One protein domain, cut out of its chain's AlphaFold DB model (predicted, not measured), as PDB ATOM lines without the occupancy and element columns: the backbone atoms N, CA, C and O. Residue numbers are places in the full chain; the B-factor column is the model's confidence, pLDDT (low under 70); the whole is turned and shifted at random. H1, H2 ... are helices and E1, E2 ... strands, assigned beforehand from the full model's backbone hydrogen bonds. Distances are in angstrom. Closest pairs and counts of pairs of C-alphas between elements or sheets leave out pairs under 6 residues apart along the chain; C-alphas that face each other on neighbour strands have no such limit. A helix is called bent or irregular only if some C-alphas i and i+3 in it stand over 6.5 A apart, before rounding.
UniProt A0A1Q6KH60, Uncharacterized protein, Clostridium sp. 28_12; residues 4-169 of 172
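AT A GLANCE: This is residues 4 to 169 of the 172 residues of an uncharacterized protein of Clostridium sp. 28_12 (UniProt A0A1Q6KH60). A strongly twisted sheet of seven strands curls round the long helix H2 on one face, while H1 packs on the opposite face, mostly at E1, giving three layers, with helices on both faces of a sheet. H3 and H4 form a small helical hairpin at one end of the longest axis, where H4 meets H1. The printed part has 166 residues with four named helices and seven named strands, in the order H1 E1 E2 E3 H2 E4 E5 E6 H3 H4 E7; the antiparallel sheet runs E1 E2 E3 E7 E6 E5 E4, and the class is mixed. The whole is compact, with a radius of gyration of the C-alphas of 16.5 A and spans of 55 by 36 by 29 A.

HOW THE PARTS SIT: H1, residues 4 to 17, is on the sheet; its closest C-alphas to E1, residues 21 to 31, are those of Asn 14 and Ile 21, 6.2 A apart. E1, E2, residues 41 to 49, and E3, residues 54 to 63, form a meander, each strand the antiparallel neighbour of the one before, with N 25 and O 46 at 2.8 A and N 45 and O 57 at 2.8 A. E1 bends by 58 degrees at residue 28. H2, residues 64 to 86, is on the opposite face from H1, and the sheet curls round it; its C-alpha of Thr 77 is 6.8 A from that of Ser 31, the closest pair with E1. H2 has a kink of 34 degrees near residue 71 and is irregular, with C-alphas 65 and 68 8.0 A apart. E4, residues 97 to 104, E5, residues 108 to 115, and E6, residues 127 to 132, form a second meander, with N 100 and O 112 at 2.8 A and N 111 and O 129 at 2.8 A. H3, residues 134 to 141, only grazes the sheet, with residues 134 to 137. H3 and H4, residues 146 to 151, are a helical hairpin at a shallow tilt of 16 degrees, opposite ways; their closest C-alphas, of Ile 138 and Leu 148, are 5.8 A apart. H4 touches H1, about perpendicular at 82 degrees, through residues 5 to 8 of H1 alone; the closest C-alphas are those of Ile 8 and Leu 148, 7.0 A apart. E7, residues 161 to 168, is the antiparallel neighbour of E3, with N 60 and O 164 at 3.0 A, and of E6, with N 130 and O 165 at 2.8 A. Every O i to N i+4 pair is within hydrogen-bond range in H1 and H3, against 15 of 19 in H2 and 0 of 2 in H4, where 3 of 3 O i to N i+3 pairs are.

IN THESE COORDINATES: H1 begins at C-alpha 4, (167.645, 226.266, 178.752), and is 19.9 A long. E1, E2 and E3 measure 25.4 A, 24.9 A and 28.8 A. H2 is 34.1 A long and ends at C-alpha 86, (185.301, 200.023, 201.319). E7, 22.4 A long, ends at C-alpha 168, (186.532, 210.339, 187.504).

THE WHOLE: The C-alphas farthest apart, of Glu 90 and Asn 143, are 55.3 A apart. The printed part has no cut, and the link from E5 to E6, 11 residues, is long. The mean pLDDT of the printed part is 83.8; it is under 70 at residues 33 to 38, 83 to 96, 101 to 102, 116 to 125 and 169.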
ATOM      1  N   ASP A   4     166.836 225.659 179.811       80.50
ATOM      2  CA  ASP A   4     167.645 226.266 178.752       80.50
ATOM      3  C   ASP A   4     169.086 226.557 179.203       80.50
ATOM      4  O   ASP A   4     170.043 226.248 178.503       80.50
ATOM      5  N   LYS A   5     169.278 227.052 180.433       86.62
ATOM      6  CA  LYS A   5     170.620 227.348 180.978       86.62
ATOM      7  C   LYS A   5     171.449 226.087 181.196       86.62
ATOM      8  O   LYS A   5     172.670 226.120 181.080       86.62
ATOM      9  N   LYS A   6     170.787 224.980 181.539       87.00
ATOM     10  CA  LYS A   6     171.436 223.674 181.683       87.00
ATOM     11  C   LYS A   6     171.971 223.182 180.342       87.00
ATOM     12  O   LYS A   6     173.087 222.674 180.303       87.00
ATOM     13  N   GLU A   7     171.201 223.374 179.277       90.75
ATOM     14  CA  GLU A   7     171.611 222.999 177.926       90.75
ATOM     15  C   GLU A   7     172.799 223.842 177.451       90.75
ATOM     16  O   GLU A   7     173.795 223.289 177.000       90.75
ATOM     17  N   ILE A   8     172.775 225.157 177.693       92.62
ATOM     18  CA  ILE A   8     173.901 226.038 177.347       92.62
ATOM     19  C   ILE A   8     175.188 225.611 178.074       92.62
ATOM     20  O   ILE A   8     176.247 225.529 177.456       92.62
ATOM     21  N   ILE A   9     175.124 225.310 179.377       92.62
ATOM     22  CA  ILE A   9     176.303 224.833 180.123       92.62
ATOM     23  C   ILE A   9     176.788 223.486 179.578       92.62
ATOM     24  O   ILE A   9     177.994 223.292 179.443       92.62
ATOM     25  N   LYS A  10     175.874 222.568 179.235       94.25
ATOM     26  CA  LYS A  10     176.229 221.286 178.613       94.25
ATOM     27  C   LYS A  10     176.998 221.498 177.307       94.25
ATOM     28  O   LYS A  10     178.030 220.863 177.119       94.25
ATOM     29  N   ASP A  11     176.547 222.415 176.455       93.44
ATOM     30  CA  ASP A  11     177.221 222.733 175.194       93.44
ATOM     31  C   ASP A  11     178.620 223.310 175.417       93.44
ATOM     32  O   ASP A  11     179.566 222.888 174.760       93.44
ATOM     33  N   ILE A  12     178.782 224.229 176.378       94.69
ATOM     34  CA  ILE A  12     180.102 224.780 176.729       94.69
ATOM     35  C   ILE A  12     181.040 223.663 177.200       94.69
ATOM     36  O   ILE A  12     182.195 223.603 176.781       94.69
ATOM     37  N   LEU A  13     180.554 222.766 178.063       94.88
ATOM     38  CA  LEU A  13     181.344 221.635 178.543       94.88
ATOM     39  C   LEU A  13     181.710 220.683 177.399       94.88
ATOM     40  O   LEU A  13     182.843 220.217 177.365       94.88
ATOM     41  N   ASN A  14     180.810 220.436 176.445       94.31
ATOM     42  CA  ASN A  14     181.118 219.660 175.243       94.31
ATOM     43  C   ASN A  14     182.194 220.323 174.383       94.31
ATOM     44  O   ASN A  14     183.162 219.660 174.023       94.31
ATOM     45  N   ASP A  15     182.063 221.624 174.120       93.44
ATOM     46  CA  ASP A  15     183.006 222.383 173.295       93.44
ATOM     47  C   ASP A  15     184.418 222.417 173.904       93.44
ATOM     48  O   ASP A  15     185.412 222.396 173.179       93.44
ATOM     49  N   ILE A  16     184.519 222.514 175.235       93.75
ATOM     50  CA  ILE A  16     185.798 222.679 175.940       93.75
ATOM     51  C   ILE A  16     186.418 221.334 176.335       93.75
ATOM     52  O   ILE A  16     187.635 221.178 176.253       93.75
ATOM     53  N   LEU A  17     185.616 220.375 176.806       91.19
ATOM     54  CA  LEU A  17     186.111 219.101 177.340       91.19
ATOM     55  C   LEU A  17     186.146 217.973 176.305       91.19
ATOM     56  O   LEU A  17     186.823 216.980 176.566       91.19
ATOM     57  N   ASP A  18     185.455 218.129 175.170       89.94
ATOM     58  CA  ASP A  18     185.336 217.120 174.107       89.94
ATOM     59  C   ASP A  18     184.713 215.796 174.602       89.94
ATOM     60  O   ASP A  18     185.224 214.703 174.368       89.94
ATOM     61  N   LEU A  19     183.615 215.892 175.368       85.50
ATOM     62  CA  LEU A  19     183.019 214.749 176.079       85.50
ATOM     63  C   LEU A  19     181.775 214.129 175.429       85.50
ATOM     64  O   LEU A  19     181.308 213.119 175.938       85.50
ATOM     65  N   ASN A  20     181.235 214.648 174.320       92.25
ATOM     66  CA  ASN A  20     180.001 214.122 173.694       92.25
ATOM     67  C   ASN A  20     178.882 213.824 174.722       92.25
ATOM     68  O   ASN A  20     178.319 212.728 174.776       92.25
ATOM     69  N   ILE A  21     178.607 214.789 175.596       94.12
ATOM     70  CA  ILE A  21     177.633 214.711 176.682       94.12
ATOM     71  C   ILE A  21     176.221 214.771 176.111       94.12
ATOM     72  O   ILE A  21     175.824 215.779 175.520       94.12
ATOM     73  N   LYS A  22     175.441 213.735 176.411       94.62
ATOM     74  CA  LYS A  22     174.011 213.642 176.122       94.62
ATOM     75  C   LYS A  22     173.184 214.330 177.201       94.62
ATOM     76  O   LYS A  22     172.330 215.171 176.912       94.62
ATOM     77  N   GLU A  23     173.456 214.004 178.467       94.50
ATOM     78  CA  GLU A  23     172.690 214.498 179.613       94.50
ATOM     79  C   GLU A  23     173.564 214.671 180.864       94.50
ATOM     80  O   GLU A  23     174.435 213.857 181.151       94.50
ATOM     81  N   ILE A  24     173.287 215.712 181.654       94.69
ATOM     82  CA  ILE A  24     173.882 215.926 182.982       94.69
ATOM     83  C   ILE A  24     172.783 215.787 184.037       94.69
ATOM     84  O   ILE A  24     171.770 216.482 183.966       94.69
ATOM     85  N   LYS A  25     172.959 214.931 185.040       94.50
ATOM     86  CA  LYS A  25     172.016 214.739 186.152       94.50
ATOM     87  C   LYS A  25     172.674 215.144 187.459       94.50
ATOM     88  O   LYS A  25     173.756 214.669 187.778       94.50
ATOM     89  N   TYR A  26     172.014 216.013 188.218       94.12
ATOM     90  CA  TYR A  26     172.440 216.306 189.583       94.12
ATOM     91  C   TYR A  26     172.381 215.026 190.424       94.12
ATOM     92  O   TYR A  26     171.400 214.288 190.332       94.12
ATOM     93  N   ASP A  27     173.425 214.779 191.213       94.12
ATOM     94  CA  ASP A  27     173.484 213.659 192.154       94.12
ATOM     95  C   ASP A  27     173.327 214.181 193.587       94.12
ATOM     96  O   ASP A  27     172.282 214.011 194.217       94.12
ATOM     97  N   LYS A  28     174.345 214.891 194.081       93.94
ATOM     98  CA  LYS A  28     174.393 215.439 195.441       93.94
ATOM     99  C   LYS A  28     175.470 216.514 195.555       93.94
ATOM    100  O   LYS A  28     176.369 216.587 194.719       93.94
ATOM    101  N   ASN A  29     175.437 217.273 196.639       92.88
ATOM    102  CA  ASN A  29     176.602 218.028 197.079       92.88
ATOM    103  C   ASN A  29     177.449 217.165 198.016       92.88
ATOM    104  O   ASN A  29     176.912 216.368 198.789       92.88
ATOM    105  N   ILE A  30     178.767 217.313 197.937       90.12
ATOM    106  CA  ILE A  30     179.718 216.646 198.826       90.12
ATOM    107  C   ILE A  30     180.674 217.678 199.407       90.12
ATOM    108  O   ILE A  30     181.148 218.560 198.693       90.12
ATOM    109  N   SER A  31     180.973 217.543 200.690       85.06
ATOM    110  CA  SER A  31     181.890 218.427 201.401       85.06
ATOM    111  C   SER A  31     183.036 217.616 201.975       85.06
ATOM    112  O   SER A  31     182.840 216.470 202.379       85.06
ATOM    113  N   LEU A  32     184.223 218.216 202.024       76.88
ATOM    114  CA  LEU A  32     185.364 217.647 202.733       76.88
ATOM    115  C   LEU A  32     185.040 217.561 204.235       76.88
ATOM    116  O   LEU A  32     184.836 218.593 204.874       76.88
ATOM    117  N   SER A  33     184.955 216.353 204.803       68.62
ATOM    118  CA  SER A  33     184.486 216.178 206.189       68.62
ATOM    119  C   SER A  33     185.604 216.302 207.221       68.62
ATOM    120  O   SER A  33     185.355 216.730 208.346       68.62
ATOM    121  N   ASN A  34     186.837 215.948 206.849       60.94
ATOM    122  CA  ASN A  34     187.915 215.737 207.820       60.94
ATOM    123  C   ASN A  34     188.843 216.947 208.019       60.94
ATOM    124  O   ASN A  34     189.758 216.882 208.838       60.94
ATOM    125  N   MET A  35     188.627 218.057 207.306       62.03
ATOM    126  CA  MET A  35     189.403 219.295 207.469       62.03
ATOM    127  C   MET A  35     188.480 220.515 207.470       62.03
ATOM    128  O   MET A  35     188.344 221.209 206.464       62.03
ATOM    129  N   SER A  36     187.865 220.791 208.623       54.09
ATOM    130  CA  SER A  36     186.890 221.880 208.814       54.09
ATOM    131  C   SER A  36     187.436 223.289 208.554       54.09
ATOM    132  O   SER A  36     186.663 224.237 208.489       54.09
ATOM    133  N   GLU A  37     188.756 223.450 208.435       61.34
ATOM    134  CA  GLU A  37     189.395 224.724 208.082       61.34
ATOM    135  C   GLU A  37     189.181 225.106 206.608       61.34
ATOM    136  O   GLU A  37     189.271 226.281 206.259       61.34
ATOM    137  N   TYR A  38     188.868 224.129 205.749       66.00
ATOM    138  CA  TYR A  38     188.588 224.344 204.335       66.00
ATOM    139  C   TYR A  38     187.091 224.142 204.077       66.00
ATOM    140  O   TYR A  38     186.615 223.016 203.952       66.00
ATOM    141  N   GLU A  39     186.332 225.236 203.961       75.75
ATOM    142  CA  GLU A  39     184.944 225.190 203.478       75.75
ATOM    143  C   GLU A  39     184.926 224.838 201.978       75.75
ATOM    144  O   GLU A  39     184.875 225.699 201.094       75.75
ATOM    145  N   PHE A  40     185.015 223.540 201.674       86.69
ATOM    146  CA  PHE A  40     185.118 223.030 200.311       86.69
ATOM    147  C   PHE A  40     183.981 222.057 199.976       86.69
ATOM    148  O   PHE A  40     184.071 220.852 200.209       86.69
ATOM    149  N   GLU A  41     182.910 222.607 199.402       90.94
ATOM    150  CA  GLU A  41     181.770 221.862 198.853       90.94
ATOM    151  C   GLU A  41     181.867 221.753 197.320       90.94
ATOM    152  O   GLU A  41     182.129 222.753 196.639       90.94
ATOM    153  N   LEU A  42     181.656 220.546 196.789       93.81
ATOM    154  CA  LEU A  42     181.590 220.204 195.367       93.81
ATOM    155  C   LEU A  42     180.161 219.794 194.995       93.81
ATOM    156  O   LEU A  42     179.503 219.058 195.733       93.81
ATOM    157  N   VAL A  43     179.720 220.172 193.797       95.31
ATOM    158  CA  VAL A  43     178.492 219.639 193.197       95.31
ATOM    159  C   VAL A  43     178.845 218.390 192.400       95.31
ATOM    160  O   VAL A  43     179.544 218.478 191.388       95.31
ATOM    161  N   LYS A  44     178.359 217.226 192.834       95.12
ATOM    162  CA  LYS A  44     178.502 215.964 192.106       95.12
ATOM    163  C   LYS A  44     177.359 215.806 191.109       95.12
ATOM    164  O   LYS A  44     176.181 215.954 191.449       95.12
ATOM    165  N   VAL A  45     177.708 215.471 189.873       95.19
ATOM    166  CA  VAL A  45     176.764 215.188 188.793       95.19
ATOM    167  C   VAL A  45     177.122 213.875 188.099       95.19
ATOM    168  O   VAL A  45     178.293 213.515 187.967       95.19
ATOM    169  N   LYS A  46     176.097 213.162 187.635       94.88
ATOM    170  CA  LYS A  46     176.233 212.027 186.723       94.88
ATOM    171  C   LYS A  46     176.091 212.523 185.295       94.88
ATOM    172  O   LYS A  46     175.078 213.132 184.949       94.88
ATOM    173  N   VAL A  47     177.098 212.268 184.480       94.00
ATOM    174  CA  VAL A  47     177.139 212.668 183.076       94.00
ATOM    175  C   VAL A  47     176.929 211.425 182.227       94.00
ATOM    176  O   VAL A  47     177.682 210.465 182.341       94.00
ATOM    177  N   ILE A  48     175.886 211.442 181.402       94.62
ATOM    178  CA  ILE A  48     175.583 210.388 180.436       94.62
ATOM    179  C   ILE A  48     176.137 210.849 179.093       94.62
ATOM    180  O   ILE A  48     175.757 211.918 178.603       94.62
ATOM    181  N   LEU A  49     177.032 210.059 178.510       93.81
ATOM    182  CA  LEU A  49     177.602 210.320 177.190       93.81
ATOM    183  C   LEU A  49     176.657 209.829 176.085       93.81
ATOM    184  O   LEU A  49     175.751 209.030 176.330       93.81
ATOM    185  N   GLU A  50     176.874 210.257 174.843       93.06
ATOM    186  CA  GLU A  50     176.133 209.735 173.682       93.06
ATOM    187  C   GLU A  50     176.331 208.220 173.480       93.06
ATOM    188  O   GLU A  50     175.429 207.533 172.996       93.06
ATOM    189  N   SER A  51     177.459 207.660 173.938       91.88
ATOM    190  CA  SER A  51     177.687 206.206 173.999       91.88
ATOM    191  C   SER A  51     176.795 205.482 175.022       91.88
ATOM    192  O   SER A  51     176.704 204.256 174.997       91.88
ATOM    193  N   ASN A  52     176.079 206.227 175.870       90.38
ATOM    194  CA  ASN A  52     175.383 205.788 177.085       90.38
ATOM    195  C   ASN A  52     176.306 205.335 178.227       90.38
ATOM    196  O   ASN A  52     175.816 204.766 179.201       90.38
ATOM    197  N   ASP A  53     177.605 205.627 178.143       90.12
ATOM    198  CA  ASP A  53     178.501 205.479 179.288       90.12
ATOM    199  C   ASP A  53     178.185 206.542 180.349       90.12
ATOM    200  O   ASP A  53     177.845 207.687 180.028       90.12
ATOM    201  N   GLU A  54     178.307 206.161 181.621       90.88
ATOM    202  CA  GLU A  54     178.139 207.066 182.757       90.88
ATOM    203  C   GLU A  54     179.496 207.482 183.325       90.88
ATOM    204  O   GLU A  54     180.360 206.648 183.601       90.88
ATOM    205  N   VAL A  55     179.658 208.786 183.546       90.00
ATOM    206  CA  VAL A  55     180.861 209.384 184.128       90.00
ATOM    207  C   VAL A  55     180.479 210.227 185.343       90.00
ATOM    208  O   VAL A  55     179.535 211.020 185.300       90.00
ATOM    209  N   GLU A  56     181.222 210.075 186.441       91.88
ATOM    210  CA  GLU A  56     181.086 210.941 187.615       91.88
ATOM    211  C   GLU A  56     181.891 212.231 187.400       91.88
ATOM    212  O   GLU A  56     183.105 212.197 187.168       91.88
ATOM    213  N   MET A  57     181.208 213.375 187.490       94.19
ATOM    214  CA  MET A  57     181.799 214.703 187.337       94.19
ATOM    215  C   MET A  57     181.522 215.560 188.576       94.19
ATOM    216  O   MET A  57     180.454 215.487 189.183       94.19
ATOM    217  N   TYR A  58     182.491 216.390 188.944       95.31
ATOM    218  CA  TYR A  58     182.478 217.213 190.148       95.31
ATOM    219  C   TYR A  58     182.762 218.663 189.778       95.31
ATOM    220  O   TYR A  58     183.758 218.944 189.113       95.31
ATOM    221  N   LEU A  59     181.893 219.575 190.204       96.00
ATOM    222  CA  LEU A  59     181.887 220.967 189.764       96.00
ATOM    223  C   LEU A  59     182.030 221.923 190.948       96.00
ATOM    224  O   LEU A  59     181.349 221.756 191.964       96.00
ATOM    225  N   LYS A  60     182.873 222.952 190.804       95.25
ATOM    226  CA  LYS A  60     182.970 224.061 191.767       95.25
ATOM    227  C   LYS A  60     183.560 225.319 191.133       95.25
ATOM    228  O   LYS A  60     184.588 225.245 190.471       95.25
ATOM    229  N   MET A  61     182.954 226.473 191.395       94.69
ATOM    230  CA  MET A  61     183.585 227.767 191.118       94.69
ATOM    231  C   MET A  61     184.663 228.046 192.164       94.69
ATOM    232  O   MET A  61     184.409 227.941 193.366       94.69
ATOM    233  N   ILE A  62     185.875 228.353 191.710       94.12
ATOM    234  CA  ILE A  62     187.018 228.640 192.577       94.12
ATOM    235  C   ILE A  62     187.755 229.878 192.084       94.12
ATOM    236  O   ILE A  62     187.843 230.122 190.886       94.12
ATOM    237  N   LYS A  63     188.377 230.622 192.998       93.06
ATOM    238  CA  LYS A  63     189.281 231.712 192.614       93.06
ATOM    239  C   LYS A  63     190.543 231.163 191.954       93.06
ATOM    240  O   LYS A  63     191.124 230.191 192.443       93.06
ATOM    241  N   ASN A  64     191.039 231.845 190.924       89.38
ATOM    242  CA  ASN A  64     192.299 231.519 190.248       89.38
ATOM    243  C   ASN A  64     193.479 231.415 191.236       89.38
ATOM    244  O   ASN A  64     194.314 230.511 191.143       89.38
ATOM    245  N   SER A  65     193.511 232.275 192.259       91.56
ATOM    246  CA  SER A  65     194.518 232.254 193.334       91.56
ATOM    247  C   SER A  65     194.473 231.001 194.227       91.56
ATOM    248  O   SER A  65     195.441 230.712 194.931       91.56
ATOM    249  N   LYS A  66     193.382 230.227 194.179       91.69
ATOM    250  CA  LYS A  66     193.112 229.052 195.020       91.69
ATOM    251  C   LYS A  66     193.187 227.723 194.263       91.69
ATOM    252  O   LYS A  66     192.832 226.691 194.827       91.69
ATOM    253  N   ILE A  67     193.700 227.699 193.027       90.38
ATOM    254  CA  ILE A  67     193.794 226.472 192.207       90.38
ATOM    255  C   ILE A  67     194.527 225.336 192.936       90.38
ATOM    256  O   ILE A  67     194.008 224.228 193.014       90.38
ATOM    257  N   LYS A  68     195.713 225.593 193.504       87.88
ATOM    258  CA  LYS A  68     196.510 224.543 194.172       87.88
ATOM    259  C   LYS A  68     195.794 223.950 195.387       87.88
ATOM    260  O   LYS A  68     195.762 222.735 195.549       87.88
ATOM    261  N   GLU A  69     195.209 224.816 196.208       88.81
ATOM    262  CA  GLU A  69     194.404 224.432 197.373       88.81
ATOM    263  C   GLU A  69     193.167 223.633 196.948       88.81
ATOM    264  O   GLU A  69     192.854 222.606 197.541       88.81
ATOM    265  N   SER A  70     192.522 224.036 195.853       90.81
ATOM    266  CA  SER A  70     191.338 223.358 195.321       90.81
ATOM    267  C   SER A  70     191.653 221.982 194.738       90.81
ATOM    268  O   SER A  70     190.849 221.071 194.903       90.81
ATOM    269  N   ILE A  71     192.819 221.793 194.104       89.62
ATOM    270  CA  ILE A  71     193.301 220.466 193.670       89.62
ATOM    271  C   ILE A  71     193.437 219.538 194.876       89.62
ATOM    272  O   ILE A  71     192.986 218.395 194.828       89.62
ATOM    273  N   PHE A  72     194.051 220.033 195.954       86.38
ATOM    274  CA  PHE A  72     194.232 219.269 197.182       86.38
ATOM    275  C   PHE A  72     192.892 218.909 197.832       86.38
ATOM    276  O   PHE A  72     192.669 217.742 198.151       86.38
ATOM    277  N   CYS A  73     191.984 219.879 197.976       88.25
ATOM    278  CA  CYS A  73     190.669 219.640 198.566       88.25
ATOM    279  C   CYS A  73     189.851 218.663 197.717       88.25
ATOM    280  O   CYS A  73     189.333 217.691 198.254       88.25
ATOM    281  N   TYR A  74     189.811 218.858 196.391       90.19
ATOM    282  CA  TYR A  74     189.161 217.932 195.462       90.19
ATOM    283  C   TYR A  74     189.699 216.509 195.628       90.19
ATOM    284  O   TYR A  74     188.918 215.576 195.801       90.19
ATOM    285  N   TRP A  75     191.025 216.347 195.637       86.19
ATOM    286  CA  TRP A  75     191.653 215.047 195.841       86.19
ATOM    287  C   TRP A  75     191.205 214.389 197.150       86.19
ATOM    288  O   TRP A  75     190.771 213.237 197.131       86.19
ATOM    289  N   CYS A  76     191.270 215.120 198.266       82.38
ATOM    290  CA  CYS A  76     190.872 214.594 199.568       82.38
ATOM    291  C   CYS A  76     189.394 214.189 199.580       82.38
ATOM    292  O   CYS A  76     189.076 213.096 200.035       82.38
ATOM    293  N   THR A  77     188.504 215.006 199.008       86.44
ATOM    294  CA  THR A  77     187.067 214.707 198.959       86.44
ATOM    295  C   THR A  77     186.760 213.443 198.152       86.44
ATOM    296  O   THR A  77     185.978 212.610 198.601       86.44
ATOM    297  N   ILE A  78     187.379 213.262 196.979       84.06
ATOM    298  CA  ILE A  78     187.179 212.039 196.180       84.06
ATOM    299  C   ILE A  78     187.767 210.823 196.891       84.06
ATOM    300  O   ILE A  78     187.156 209.758 196.906       84.06
ATOM    301  N   TYR A  79     188.941 210.980 197.497       79.12
ATOM    302  CA  TYR A  79     189.590 209.902 198.227       79.12
ATOM    303  C   TYR A  79     188.746 209.422 199.415       79.12
ATOM    304  O   TYR A  79     188.558 208.219 199.583       79.12
ATOM    305  N   GLU A  80     188.187 210.351 200.195       76.38
ATOM    306  CA  GLU A  80     187.240 210.054 201.274       76.38
ATOM    307  C   GLU A  80     185.977 209.365 200.745       76.38
ATOM    308  O   GLU A  80     185.567 208.345 201.298       76.38
ATOM    309  N   GLU A  81     185.387 209.860 199.648       79.31
ATOM    310  CA  GLU A  81     184.190 209.252 199.053       79.31
ATOM    311  C   GLU A  81     184.433 207.794 198.624       79.31
ATOM    312  O   GLU A  81     183.556 206.949 198.812       79.31
ATOM    313  N   GLU A  82     185.605 207.473 198.068       76.44
ATOM    314  CA  GLU A  82     185.940 206.099 197.678       76.44
ATOM    315  C   GLU A  82     186.299 205.208 198.873       76.44
ATOM    316  O   GLU A  82     185.893 204.046 198.906       76.44
ATOM    317  N   LEU A  83     187.006 205.729 199.880       68.81
ATOM    318  CA  LEU A  83     187.325 204.965 201.089       68.81
ATOM    319  C   LEU A  83     186.072 204.566 201.868       68.81
ATOM    320  O   LEU A  83     185.963 203.410 202.280       68.81
ATOM    321  N   LEU A  84     185.103 205.478 202.001       65.06
ATOM    322  CA  LEU A  84     183.826 205.212 202.672       65.06
ATOM    323  C   LEU A  84     183.039 204.062 202.024       65.06
ATOM    324  O   LEU A  84     182.231 203.423 202.691       65.06
ATOM    325  N   LYS A  85     183.287 203.743 200.747       67.62
ATOM    326  CA  LYS A  85     182.677 202.587 200.070       67.62
ATOM    327  C   LYS A  85     183.311 201.243 200.459       67.62
ATOM    328  O   LYS A  85     182.751 200.208 200.117       67.62
ATOM    329  N   THR A  86     184.474 201.234 201.119       62.03
ATOM    330  CA  THR A  86     185.301 200.023 201.319       62.03
ATOM    331  C   THR A  86     185.357 199.484 202.757       62.03
ATOM    332  O   THR A  86     186.186 198.618 203.031       62.03
ATOM    333  N   GLU A  87     184.477 199.950 203.657       55.41
ATOM    334  CA  GLU A  87     184.254 199.484 205.054       55.41
ATOM    335  C   GLU A  87     185.489 199.393 205.986       55.41
ATOM    336  O   GLU A  87     185.346 199.063 207.159       55.41
ATOM    337  N   ASN A  88     186.699 199.724 205.525       54.34
ATOM    338  CA  ASN A  88     187.926 199.661 206.320       54.34
ATOM    339  C   ASN A  88     188.407 201.073 206.677       54.34
ATOM    340  O   ASN A  88     189.215 201.668 205.962       54.34
ATOM    341  N   GLU A  89     187.907 201.592 207.799       50.44
ATOM    342  CA  GLU A  89     188.236 202.920 208.344       50.44
ATOM    343  C   GLU A  89     189.687 203.047 208.853       50.44
ATOM    344  O   GLU A  89     190.159 204.155 209.100       50.44
ATOM    345  N   GLU A  90     190.426 201.943 208.999       47.09
ATOM    346  CA  GLU A  90     191.625 201.918 209.851       47.09
ATOM    347  C   GLU A  90     192.930 202.446 209.229       47.09
ATOM    348  O   GLU A  90     193.928 202.516 209.931       47.09
ATOM    349  N   ASP A  91     192.956 202.907 207.975       47.84
ATOM    350  CA  ASP A  91     194.146 203.581 207.427       47.84
ATOM    351  C   ASP A  91     193.770 204.557 206.298       47.84
ATOM    352  O   ASP A  91     193.894 204.239 205.106       47.84
ATOM    353  N   VAL A  92     193.356 205.781 206.655       51.00
ATOM    354  CA  VAL A  92     193.285 206.920 205.717       51.00
ATOM    355  C   VAL A  92     194.708 207.414 205.434       51.00
ATOM    356  O   VAL A  92     195.100 208.535 205.749       51.00
ATOM    357  N   ILE A  93     195.537 206.559 204.840       53.62
ATOM    358  CA  ILE A  93     196.779 207.018 204.223       53.62
ATOM    359  C   ILE A  93     196.337 207.734 202.955       53.62
ATOM    360  O   ILE A  93     195.988 207.072 201.981       53.62
ATOM    361  N   ILE A  94     196.300 209.069 202.957       57.25
ATOM    362  CA  ILE A  94     196.158 209.831 201.712       57.25
ATOM    363  C   ILE A  94     197.374 209.463 200.869       57.25
ATOM    364  O   ILE A  94     198.501 209.865 201.173       57.25
ATOM    365  N   ASN A  95     197.165 208.634 199.846       61.62
ATOM    366  CA  ASN A  95     198.249 208.262 198.954       61.62
ATOM    367  C   ASN A  95     198.824 209.539 198.347       61.62
ATOM    368  O   ASN A  95     198.082 210.435 197.932       61.62
ATOM    369  N   LYS A  96     200.154 209.622 198.305       67.38
ATOM    370  CA  LYS A  96     200.833 210.724 197.635       67.38
ATOM    371  C   LYS A  96     200.374 210.759 196.178       67.38
ATOM    372  O   LYS A  96     200.340 209.730 195.509       67.38
ATOM    373  N   VAL A  97     200.001 211.939 195.700       71.00
ATOM    374  CA  VAL A  97     199.551 212.136 194.322       71.00
ATOM    375  C   VAL A  97     200.628 212.863 193.548       71.00
ATOM    376  O   VAL A  97     201.131 213.899 193.985       71.00
ATOM    377  N   ALA A  98     200.952 212.332 192.378       73.81
ATOM    378  CA  ALA A  98     201.733 213.032 191.379       73.81
ATOM    379  C   ALA A  98     200.782 213.808 190.459       73.81
ATOM    380  O   ALA A  98     199.862 213.239 189.868       73.81
ATOM    381  N   ILE A  99     201.013 215.114 190.334       78.50
ATOM    382  CA  ILE A  99     200.346 215.940 189.325       78.50
ATOM    383  C   ILE A  99     201.115 215.752 188.018       78.50
ATOM    384  O   ILE A  99     202.297 216.082 187.935       78.50
ATOM    385  N   SER A 100     200.438 215.205 187.018       73.12
ATOM    386  CA  SER A 100     200.958 214.952 185.673       73.12
ATOM    387  C   SER A 100     200.325 215.888 184.641       73.12
ATOM    388  O   SER A 100     199.283 216.491 184.908       73.12
ATOM    389  N   ASP A 101     201.038 216.031 183.519       60.81
ATOM    390  CA  ASP A 101     200.879 216.954 182.387       60.81
ATOM    391  C   ASP A 101     199.811 218.052 182.492       60.81
ATOM    392  O   ASP A 101     198.601 217.825 182.440       60.81
ATOM    393  N   LEU A 102     200.307 219.293 182.534       66.06
ATOM    394  CA  LEU A 102     199.500 220.492 182.379       66.06
ATOM    395  C   LEU A 102     199.211 220.719 180.890       66.06
ATOM    396  O   LEU A 102     199.989 221.362 180.184       66.06
ATOM    397  N   THR A 103     198.072 220.227 180.410       75.94
ATOM    398  CA  THR A 103     197.578 220.622 179.081       75.94
ATOM    399  C   THR A 103     196.890 221.974 179.208       75.94
ATOM    400  O   THR A 103     195.967 222.125 180.006       75.94
ATOM    401  N   LYS A 104     197.335 222.975 178.447       82.00
ATOM    402  CA  LYS A 104     196.713 224.302 178.430       82.00
ATOM    403  C   LYS A 104     196.178 224.602 177.037       82.00
ATOM    404  O   LYS A 104     196.950 224.686 176.085       82.00
ATOM    405  N   THR A 105     194.869 224.795 176.937       86.31
ATOM    406  CA  THR A 105     194.227 225.416 175.775       86.31
ATOM    407  C   THR A 105     193.847 226.855 176.129       86.31
ATOM    408  O   THR A 105     194.230 227.374 177.181       86.31
ATOM    409  N   LYS A 106     193.131 227.544 175.236       88.50
ATOM    410  CA  LYS A 106     192.754 228.947 175.432       88.50
ATOM    411  C   LYS A 106     191.882 229.161 176.674       88.50
ATOM    412  O   LYS A 106     192.145 230.092 177.421       88.50
ATOM    413  N   PHE A 107     190.908 228.280 176.901       92.06
ATOM    414  CA  PHE A 107     189.901 228.419 177.963       92.06
ATOM    415  C   PHE A 107     190.017 227.352 179.051       92.06
ATOM    416  O   PHE A 107     189.150 227.254 179.912       92.06
ATOM    417  N   GLN A 108     191.051 226.513 178.994       92.75
ATOM    418  CA  GLN A 108     191.159 225.338 179.847       92.75
ATOM    419  C   GLN A 108     192.603 225.098 180.263       92.75
ATOM    420  O   GLN A 108     193.521 225.080 179.441       92.75
ATOM    421  N   LYS A 109     192.789 224.828 181.552       91.75
ATOM    422  CA  LYS A 109     193.984 224.163 182.075       91.75
ATOM    423  C   LYS A 109     193.554 222.793 182.583       91.75
ATOM    424  O   LYS A 109     192.622 222.706 183.373       91.75
ATOM    425  N   ARG A 110     194.217 221.735 182.145       91.25
ATOM    426  CA  ARG A 110     193.958 220.356 182.562       91.25
ATOM    427  C   ARG A 110     195.160 219.832 183.324       91.25
ATOM    428  O   ARG A 110     196.284 220.027 182.875       91.25
ATOM    429  N   VAL A 111     194.910 219.151 184.436       90.56
ATOM    430  CA  VAL A 111     195.902 218.371 185.177       90.56
ATOM    431  C   VAL A 111     195.376 216.961 185.391       90.56
ATOM    432  O   VAL A 111     194.176 216.765 185.590       90.56
ATOM    433  N   PHE A 112     196.268 215.977 185.378       87.19
ATOM    434  CA  PHE A 112     195.914 214.605 185.723       87.19
ATOM    435  C   PHE A 112     196.567 214.213 187.047       87.19
ATOM    436  O   PHE A 112     197.779 214.354 187.227       87.19
ATOM    437  N   LEU A 113     195.758 213.742 187.991       84.88
ATOM    438  CA  LEU A 113     196.179 213.338 189.326       84.88
ATOM    439  C   LEU A 113     196.397 211.825 189.345       84.88
ATOM    440  O   LEU A 113     195.438 211.055 189.315       84.88
ATOM    441  N   THR A 114     197.662 211.405 189.407       77.69
ATOM    442  CA  THR A 114     198.048 209.989 189.474       77.69
ATOM    443  C   THR A 114     198.366 209.596 190.911       77.69
ATOM    444  O   THR A 114     199.157 210.256 191.582       77.69
ATOM    445  N   ILE A 115     197.795 208.487 191.377       74.38
ATOM    446  CA  ILE A 115     198.070 207.942 192.710       74.38
ATOM    447  C   ILE A 115     199.432 207.238 192.711       74.38
ATOM    448  O   ILE A 115     199.615 206.231 192.023       74.38
ATOM    449  N   GLU A 116     200.376 207.705 193.528       68.44
ATOM    450  CA  GLU A 116     201.605 206.959 193.794       68.44
ATOM    451  C   GLU A 116     201.291 205.742 194.682       68.44
ATOM    452  O   GLU A 116     200.606 205.855 195.697       68.44
ATOM    453  N   ASN A 117     201.814 204.564 194.325       63.16
ATOM    454  CA  ASN A 117     201.639 203.317 195.087       63.16
ATOM    455  C   ASN A 117     200.171 202.898 195.319       63.16
ATOM    456  O   ASN A 117     199.814 202.464 196.415       63.16
ATOM    457  N   ASN A 118     199.338 202.952 194.276       63.81
ATOM    458  CA  ASN A 118     197.912 202.593 194.291       63.81
ATOM    459  C   ASN A 118     197.613 201.087 194.502       63.81
ATOM    460  O   ASN A 118     196.945 200.432 193.703       63.81
ATOM    461  N   ARG A 119     198.119 200.496 195.587       59.91
ATOM    462  CA  ARG A 119     197.986 199.057 195.876       59.91
ATOM    463  C   ARG A 119     196.538 198.638 196.138       59.91
ATOM    464  O   ARG A 119     196.182 197.505 195.837       59.91
ATOM    465  N   LYS A 120     195.721 199.551 196.672       61.09
ATOM    466  CA  LYS A 120     194.300 199.332 196.991       61.09
ATOM    467  C   LYS A 120     193.350 199.604 195.808       61.09
ATOM    468  O   LYS A 120     192.162 199.361 195.957       61.09
ATOM    469  N   ARG A 121     193.849 200.085 194.653       63.97
ATOM    470  CA  ARG A 121     193.044 200.461 193.464       63.97
ATOM    471  C   ARG A 121     191.829 201.345 193.794       63.97
ATOM    472  O   ARG A 121     190.757 201.150 193.239       63.97
ATOM    473  N   ILE A 122     192.007 202.316 194.693       63.75
ATOM    474  CA  ILE A 122     190.918 203.199 195.167       63.75
ATOM    475  C   ILE A 122     190.335 204.014 193.999       63.75
ATOM    476  O   ILE A 122     189.131 204.218 193.916       63.75
ATOM    477  N   LEU A 123     191.193 204.408 193.054       67.44
ATOM    478  CA  LEU A 123     190.818 204.827 191.702       67.44
ATOM    479  C   LEU A 123     191.659 204.010 190.727       67.44
ATOM    480  O   LEU A 123     192.850 203.862 190.971       67.44
ATOM    481  N   GLU A 124     191.104 203.485 189.638       63.53
ATOM    482  CA  GLU A 124     191.837 202.550 188.767       63.53
ATOM    483  C   GLU A 124     193.106 203.163 188.148       63.53
ATOM    484  O   GLU A 124     194.156 202.521 188.137       63.53
ATOM    485  N   SER A 125     193.036 204.421 187.699       63.19
ATOM    486  CA  SER A 125     194.134 205.093 186.981       63.19
ATOM    487  C   SER A 125     194.459 206.517 187.460       63.19
ATOM    488  O   SER A 125     195.520 207.036 187.119       63.19
ATOM    489  N   GLY A 126     193.600 207.140 188.273       75.19
ATOM    490  CA  GLY A 126     193.738 208.530 188.716       75.19
ATOM    491  C   GLY A 126     192.453 209.329 188.502       75.19
ATOM    492  O   GLY A 126     191.378 208.751 188.346       75.19
ATOM    493  N   THR A 127     192.557 210.656 188.502       83.56
ATOM    494  CA  THR A 127     191.434 211.552 188.180       83.56
ATOM    495  C   THR A 127     191.900 212.755 187.362       83.56
ATOM    496  O   THR A 127     193.009 213.260 187.554       83.56
ATOM    497  N   GLU A 128     191.068 213.206 186.427       89.19
ATOM    498  CA  GLU A 128     191.332 214.394 185.618       89.19
ATOM    499  C   GLU A 128     190.690 215.621 186.272       89.19
ATOM    500  O   GLU A 128     189.532 215.576 186.680       89.19
ATOM    501  N   VAL A 129     191.420 216.733 186.350       93.19
ATOM    502  CA  VAL A 129     190.892 218.010 186.844       93.19
ATOM    503  C   VAL A 129     191.101 219.080 185.787       93.19
ATOM    504  O   VAL A 129     192.223 219.355 185.363       93.19
ATOM    505  N   ASN A 130     190.005 219.699 185.370       94.50
ATOM    506  CA  ASN A 130     189.982 220.788 184.410       94.50
ATOM    507  C   ASN A 130     189.627 222.097 185.122       94.50
ATOM    508  O   ASN A 130     188.762 222.122 185.989       94.50
ATOM    509  N   PHE A 131     190.279 223.183 184.733       95.12
ATOM    510  CA  PHE A 131     189.977 224.549 185.150       95.12
ATOM    511  C   PHE A 131     189.530 225.312 183.920       95.12
ATOM    512  O   PHE A 131     190.344 225.539 183.022       95.12
ATOM    513  N   ILE A 132     188.248 225.649 183.872       95.75
ATOM    514  CA  ILE A 132     187.614 226.295 182.729       95.75
ATOM    515  C   ILE A 132     187.413 227.781 183.030       95.75
ATOM    516  O   ILE A 132     186.715 228.141 183.980       95.75
ATOM    517  N   GLU A 133     188.002 228.635 182.198       94.69
ATOM    518  CA  GLU A 133     187.826 230.092 182.227       94.69
ATOM    519  C   GLU A 133     186.469 230.420 181.560       94.69
ATOM    520  O   GLU A 133     186.385 230.765 180.380       94.69
ATOM    521  N   MET A 134     185.370 230.202 182.297       94.62
ATOM    522  CA  MET A 134     184.000 230.318 181.769       94.62
ATOM    523  C   MET A 134     183.684 231.731 181.269       94.62
ATOM    524  O   MET A 134     183.050 231.878 180.224       94.62
ATOM    525  N   ALA A 135     184.131 232.757 182.001       93.50
ATOM    526  CA  ALA A 135     183.919 234.155 181.637       93.50
ATOM    527  C   ALA A 135     184.582 234.479 180.287       93.50
ATOM    528  O   ALA A 135     183.903 234.949 179.376       93.50
ATOM    529  N   ASP A 136     185.855 234.104 180.119       93.25
ATOM    530  CA  ASP A 136     186.606 234.275 178.871       93.25
ATOM    531  C   ASP A 136     185.917 233.572 177.688       93.25
ATOM    532  O   ASP A 136     185.780 234.148 176.604       93.25
ATOM    533  N   TYR A 137     185.448 232.331 177.889       94.56
ATOM    534  CA  TYR A 137     184.735 231.580 176.849       94.56
ATOM    535  C   TYR A 137     183.452 232.297 176.418       94.56
ATOM    536  O   TYR A 137     183.213 232.503 175.222       94.56
ATOM    537  N   ILE A 138     182.623 232.684 177.391       93.56
ATOM    538  CA  ILE A 138     181.350 233.368 177.152       93.56
ATOM    539  C   ILE A 138     181.600 234.692 176.435       93.56
ATOM    540  O   ILE A 138     180.962 234.958 175.415       93.56
ATOM    541  N   ASN A 139     182.557 235.492 176.906       91.62
ATOM    542  CA  ASN A 139     182.813 236.819 176.361       91.62
ATOM    543  C   ASN A 139     183.288 236.796 174.912       91.62
ATOM    544  O   ASN A 139     182.876 237.639 174.113       91.62
ATOM    545  N   GLU A 140     184.086 235.798 174.543       92.50
ATOM    546  CA  GLU A 140     184.515 235.621 173.163       92.50
ATOM    547  C   GLU A 140     183.387 235.122 172.254       92.50
ATOM    548  O   GLU A 140     183.213 235.607 171.130       92.50
ATOM    549  N   LYS A 141     182.617 234.135 172.719       92.25
ATOM    550  CA  LYS A 141     181.663 233.406 171.875       92.25
ATOM    551  C   LYS A 141     180.281 234.052 171.814       92.25
ATOM    552  O   LYS A 141     179.565 233.803 170.840       92.25
ATOM    553  N   GLN A 142     179.911 234.911 172.767       88.94
ATOM    554  CA  GLN A 142     178.572 235.519 172.845       88.94
ATOM    555  C   GLN A 142     178.184 236.346 171.611       88.94
ATOM    556  O   GLN A 142     177.006 236.431 171.267       88.94
ATOM    557  N   ASN A 143     179.163 236.897 170.886       85.19
ATOM    558  CA  ASN A 143     178.913 237.624 169.635       85.19
ATOM    559  C   ASN A 143     178.336 236.714 168.537       85.19
ATOM    560  O   ASN A 143     177.557 237.162 167.696       85.19
ATOM    561  N   THR A 144     178.713 235.435 168.552       88.31
ATOM    562  CA  THR A 144     178.253 234.409 167.602       88.31
ATOM    563  C   THR A 144     177.153 233.508 168.166       88.31
ATOM    564  O   THR A 144     176.377 232.951 167.397       88.31
ATOM    565  N   ARG A 145     177.067 233.391 169.494       89.88
ATOM    566  CA  ARG A 145     176.126 232.555 170.248       89.88
ATOM    567  C   ARG A 145     175.413 233.412 171.290       89.88
ATOM    568  O   ARG A 145     175.848 233.502 172.438       89.88
ATOM    569  N   LYS A 146     174.359 234.114 170.869       86.44
ATOM    570  CA  LYS A 146     173.673 235.129 171.693       86.44
ATOM    571  C   LYS A 146     173.098 234.560 172.992       86.44
ATOM    572  O   LYS A 146     173.015 235.284 173.977       86.44
ATOM    573  N   GLU A 147     172.744 233.279 173.000       88.94
ATOM    574  CA  GLU A 147     172.269 232.544 174.172       88.94
ATOM    575  C   GLU A 147     173.290 232.540 175.325       88.94
ATOM    576  O   GLU A 147     172.903 232.561 176.491       88.94
ATOM    577  N   LEU A 148     174.596 232.631 175.029       90.00
ATOM    578  CA  LEU A 148     175.642 232.738 176.055       90.00
ATOM    579  C   LEU A 148     175.544 234.036 176.864       90.00
ATOM    580  O   LEU A 148     175.963 234.068 178.022       90.00
ATOM    581  N   GLY A 149     174.945 235.085 176.293       86.69
ATOM    582  CA  GLY A 149     174.718 236.354 176.978       86.69
ATOM    583  C   GLY A 149     173.916 236.192 178.274       86.69
ATOM    584  O   GLY A 149     174.148 236.922 179.236       86.69
ATOM    585  N   GLU A 150     173.041 235.182 178.361       88.56
ATOM    586  CA  GLU A 150     172.256 234.887 179.568       88.56
ATOM    587  C   GLU A 150     173.107 234.437 180.765       88.56
ATOM    588  O   GLU A 150     172.658 234.529 181.918       88.56
ATOM    589  N   LEU A 151     174.321 233.943 180.491       89.94
ATOM    590  CA  LEU A 151     175.239 233.407 181.487       89.94
ATOM    591  C   LEU A 151     176.218 234.443 182.050       89.94
ATOM    592  O   LEU A 151     176.759 234.223 183.129       89.94
ATOM    593  N   THR A 152     176.391 235.587 181.384       87.81
ATOM    594  CA  THR A 152     177.332 236.658 181.782       87.81
ATOM    595  C   THR A 152     177.137 237.141 183.223       87.81
ATOM    596  O   THR A 152     178.094 237.463 183.918       87.81
ATOM    597  N   GLN A 153     175.899 237.132 183.723       88.25
ATOM    598  CA  GLN A 153     175.598 237.521 185.104       88.25
ATOM    599  C   GLN A 153     176.166 236.558 186.163       88.25
ATOM    600  O   GLN A 153     176.322 236.978 187.310       88.25
ATOM    601  N   TYR A 154     176.431 235.299 185.788       88.56
ATOM    602  CA  TYR A 154     176.925 234.232 186.668       88.56
ATOM    603  C   TYR A 154     178.438 234.015 186.567       88.56
ATOM    604  O   TYR A 154     179.007 233.399 187.458       88.56
ATOM    605  N   PHE A 155     179.069 234.485 185.487       89.88
ATOM    606  CA  PHE A 155     180.495 234.302 185.222       89.88
ATOM    607  C   PHE A 155     181.098 235.641 184.806       89.88
ATOM    608  O   PHE A 155     181.064 236.001 183.628       89.88
ATOM    609  N   ARG A 156     181.615 236.400 185.776       86.75
ATOM    610  CA  ARG A 156     182.218 237.714 185.526       86.75
ATOM    611  C   ARG A 156     183.736 237.594 185.546       86.75
ATOM    612  O   ARG A 156     184.290 236.941 186.422       86.75
ATOM    613  N   GLU A 157     184.407 238.266 184.613       82.94
ATOM    614  CA  GLU A 157     185.880 238.294 184.569       82.94
ATOM    615  C   GLU A 157     186.479 238.903 185.846       82.94
ATOM    616  O   GLU A 157     187.510 238.447 186.332       82.94
ATOM    617  N   GLU A 158     185.796 239.895 186.424       86.94
ATOM    618  CA  GLU A 158     186.215 240.603 187.642       86.94
ATOM    619  C   GLU A 158     186.292 239.701 188.881       86.94
ATOM    620  O   GLU A 158     187.017 240.019 189.823       86.94
ATOM    621  N   ASP A 159     185.563 238.580 188.888       87.12
ATOM    622  CA  ASP A 159     185.553 237.661 190.025       87.12
ATOM    623  C   ASP A 159     186.864 236.842 190.098       87.12
ATOM    624  O   ASP A 159     187.185 236.261 191.139       87.12
ATOM    625  N   GLU A 160     187.655 236.835 189.012       90.31
ATOM    626  CA  GLU A 160     188.875 236.034 188.844       90.31
ATOM    627  C   GLU A 160     188.642 234.541 189.143       90.31
ATOM    628  O   GLU A 160     189.509 233.847 189.687       90.31
ATOM    629  N   GLU A 161     187.454 234.037 188.808       93.88
ATOM    630  CA  GLU A 161     187.043 232.662 189.082       93.88
ATOM    631  C   GLU A 161     187.146 231.751 187.860       93.88
ATOM    632  O   GLU A 161     186.912 232.144 186.718       93.88
ATOM    633  N   VAL A 162     187.434 230.482 188.130       94.94
ATOM    634  CA  VAL A 162     187.402 229.386 187.166       94.94
ATOM    635  C   VAL A 162     186.464 228.298 187.647       94.94
ATOM    636  O   VAL A 162     186.327 228.046 188.847       94.94
ATOM    637  N   LEU A 163     185.855 227.600 186.696       96.50
ATOM    638  CA  LEU A 163     185.106 226.390 186.983       96.50
ATOM    639  C   LEU A 163     186.082 225.214 187.084       96.50
ATOM    640  O   LEU A 163     186.668 224.791 186.086       96.50
ATOM    641  N   LEU A 164     186.241 224.672 188.289       96.44
ATOM    642  CA  LEU A 164     186.856 223.368 188.509       96.44
ATOM    643  C   LEU A 164     185.878 222.285 188.041       96.44
ATOM    644  O   LEU A 164     184.743 222.226 188.518       96.44
ATOM    645  N   VAL A 165     186.348 221.413 187.150       96.19
ATOM    646  CA  VAL A 165     185.653 220.218 186.664       96.19
ATOM    647  C   VAL A 165     186.539 218.995 186.888       96.19
ATOM    648  O   VAL A 165     187.470 218.736 186.124       96.19
ATOM    649  N   GLY A 166     186.255 218.246 187.949       94.25
ATOM    650  CA  GLY A 166     186.869 216.951 188.221       94.25
ATOM    651  C   GLY A 166     186.114 215.837 187.504       94.25
ATOM    652  O   GLY A 166     184.891 215.784 187.594       94.25
ATOM    653  N   ILE A 167     186.817 214.948 186.810       90.69
ATOM    654  CA  ILE A 167     186.240 213.834 186.053       90.69
ATOM    655  C   ILE A 167     186.893 212.545 186.525       90.69
ATOM    656  O   ILE A 167     188.090 212.317 186.320       90.69
ATOM    657  N   LYS A 168     186.083 211.672 187.124       84.31
ATOM    658  CA  LYS A 168     186.532 210.339 187.504       84.31
ATOM    659  C   LYS A 168     186.503 209.439 186.273       84.31
ATOM    660  O   LYS A 168     185.446 209.019 185.812       84.31
ATOM    661  N   MET A 169     187.682 209.169 185.728       69.94
ATOM    662  CA  MET A 169     187.853 208.307 184.565       69.94
ATOM    663  C   MET A 169     188.038 206.849 185.003       69.94
ATOM    664  O   MET A 169     189.025 206.522 185.661       69.94
TER     665      MET A 169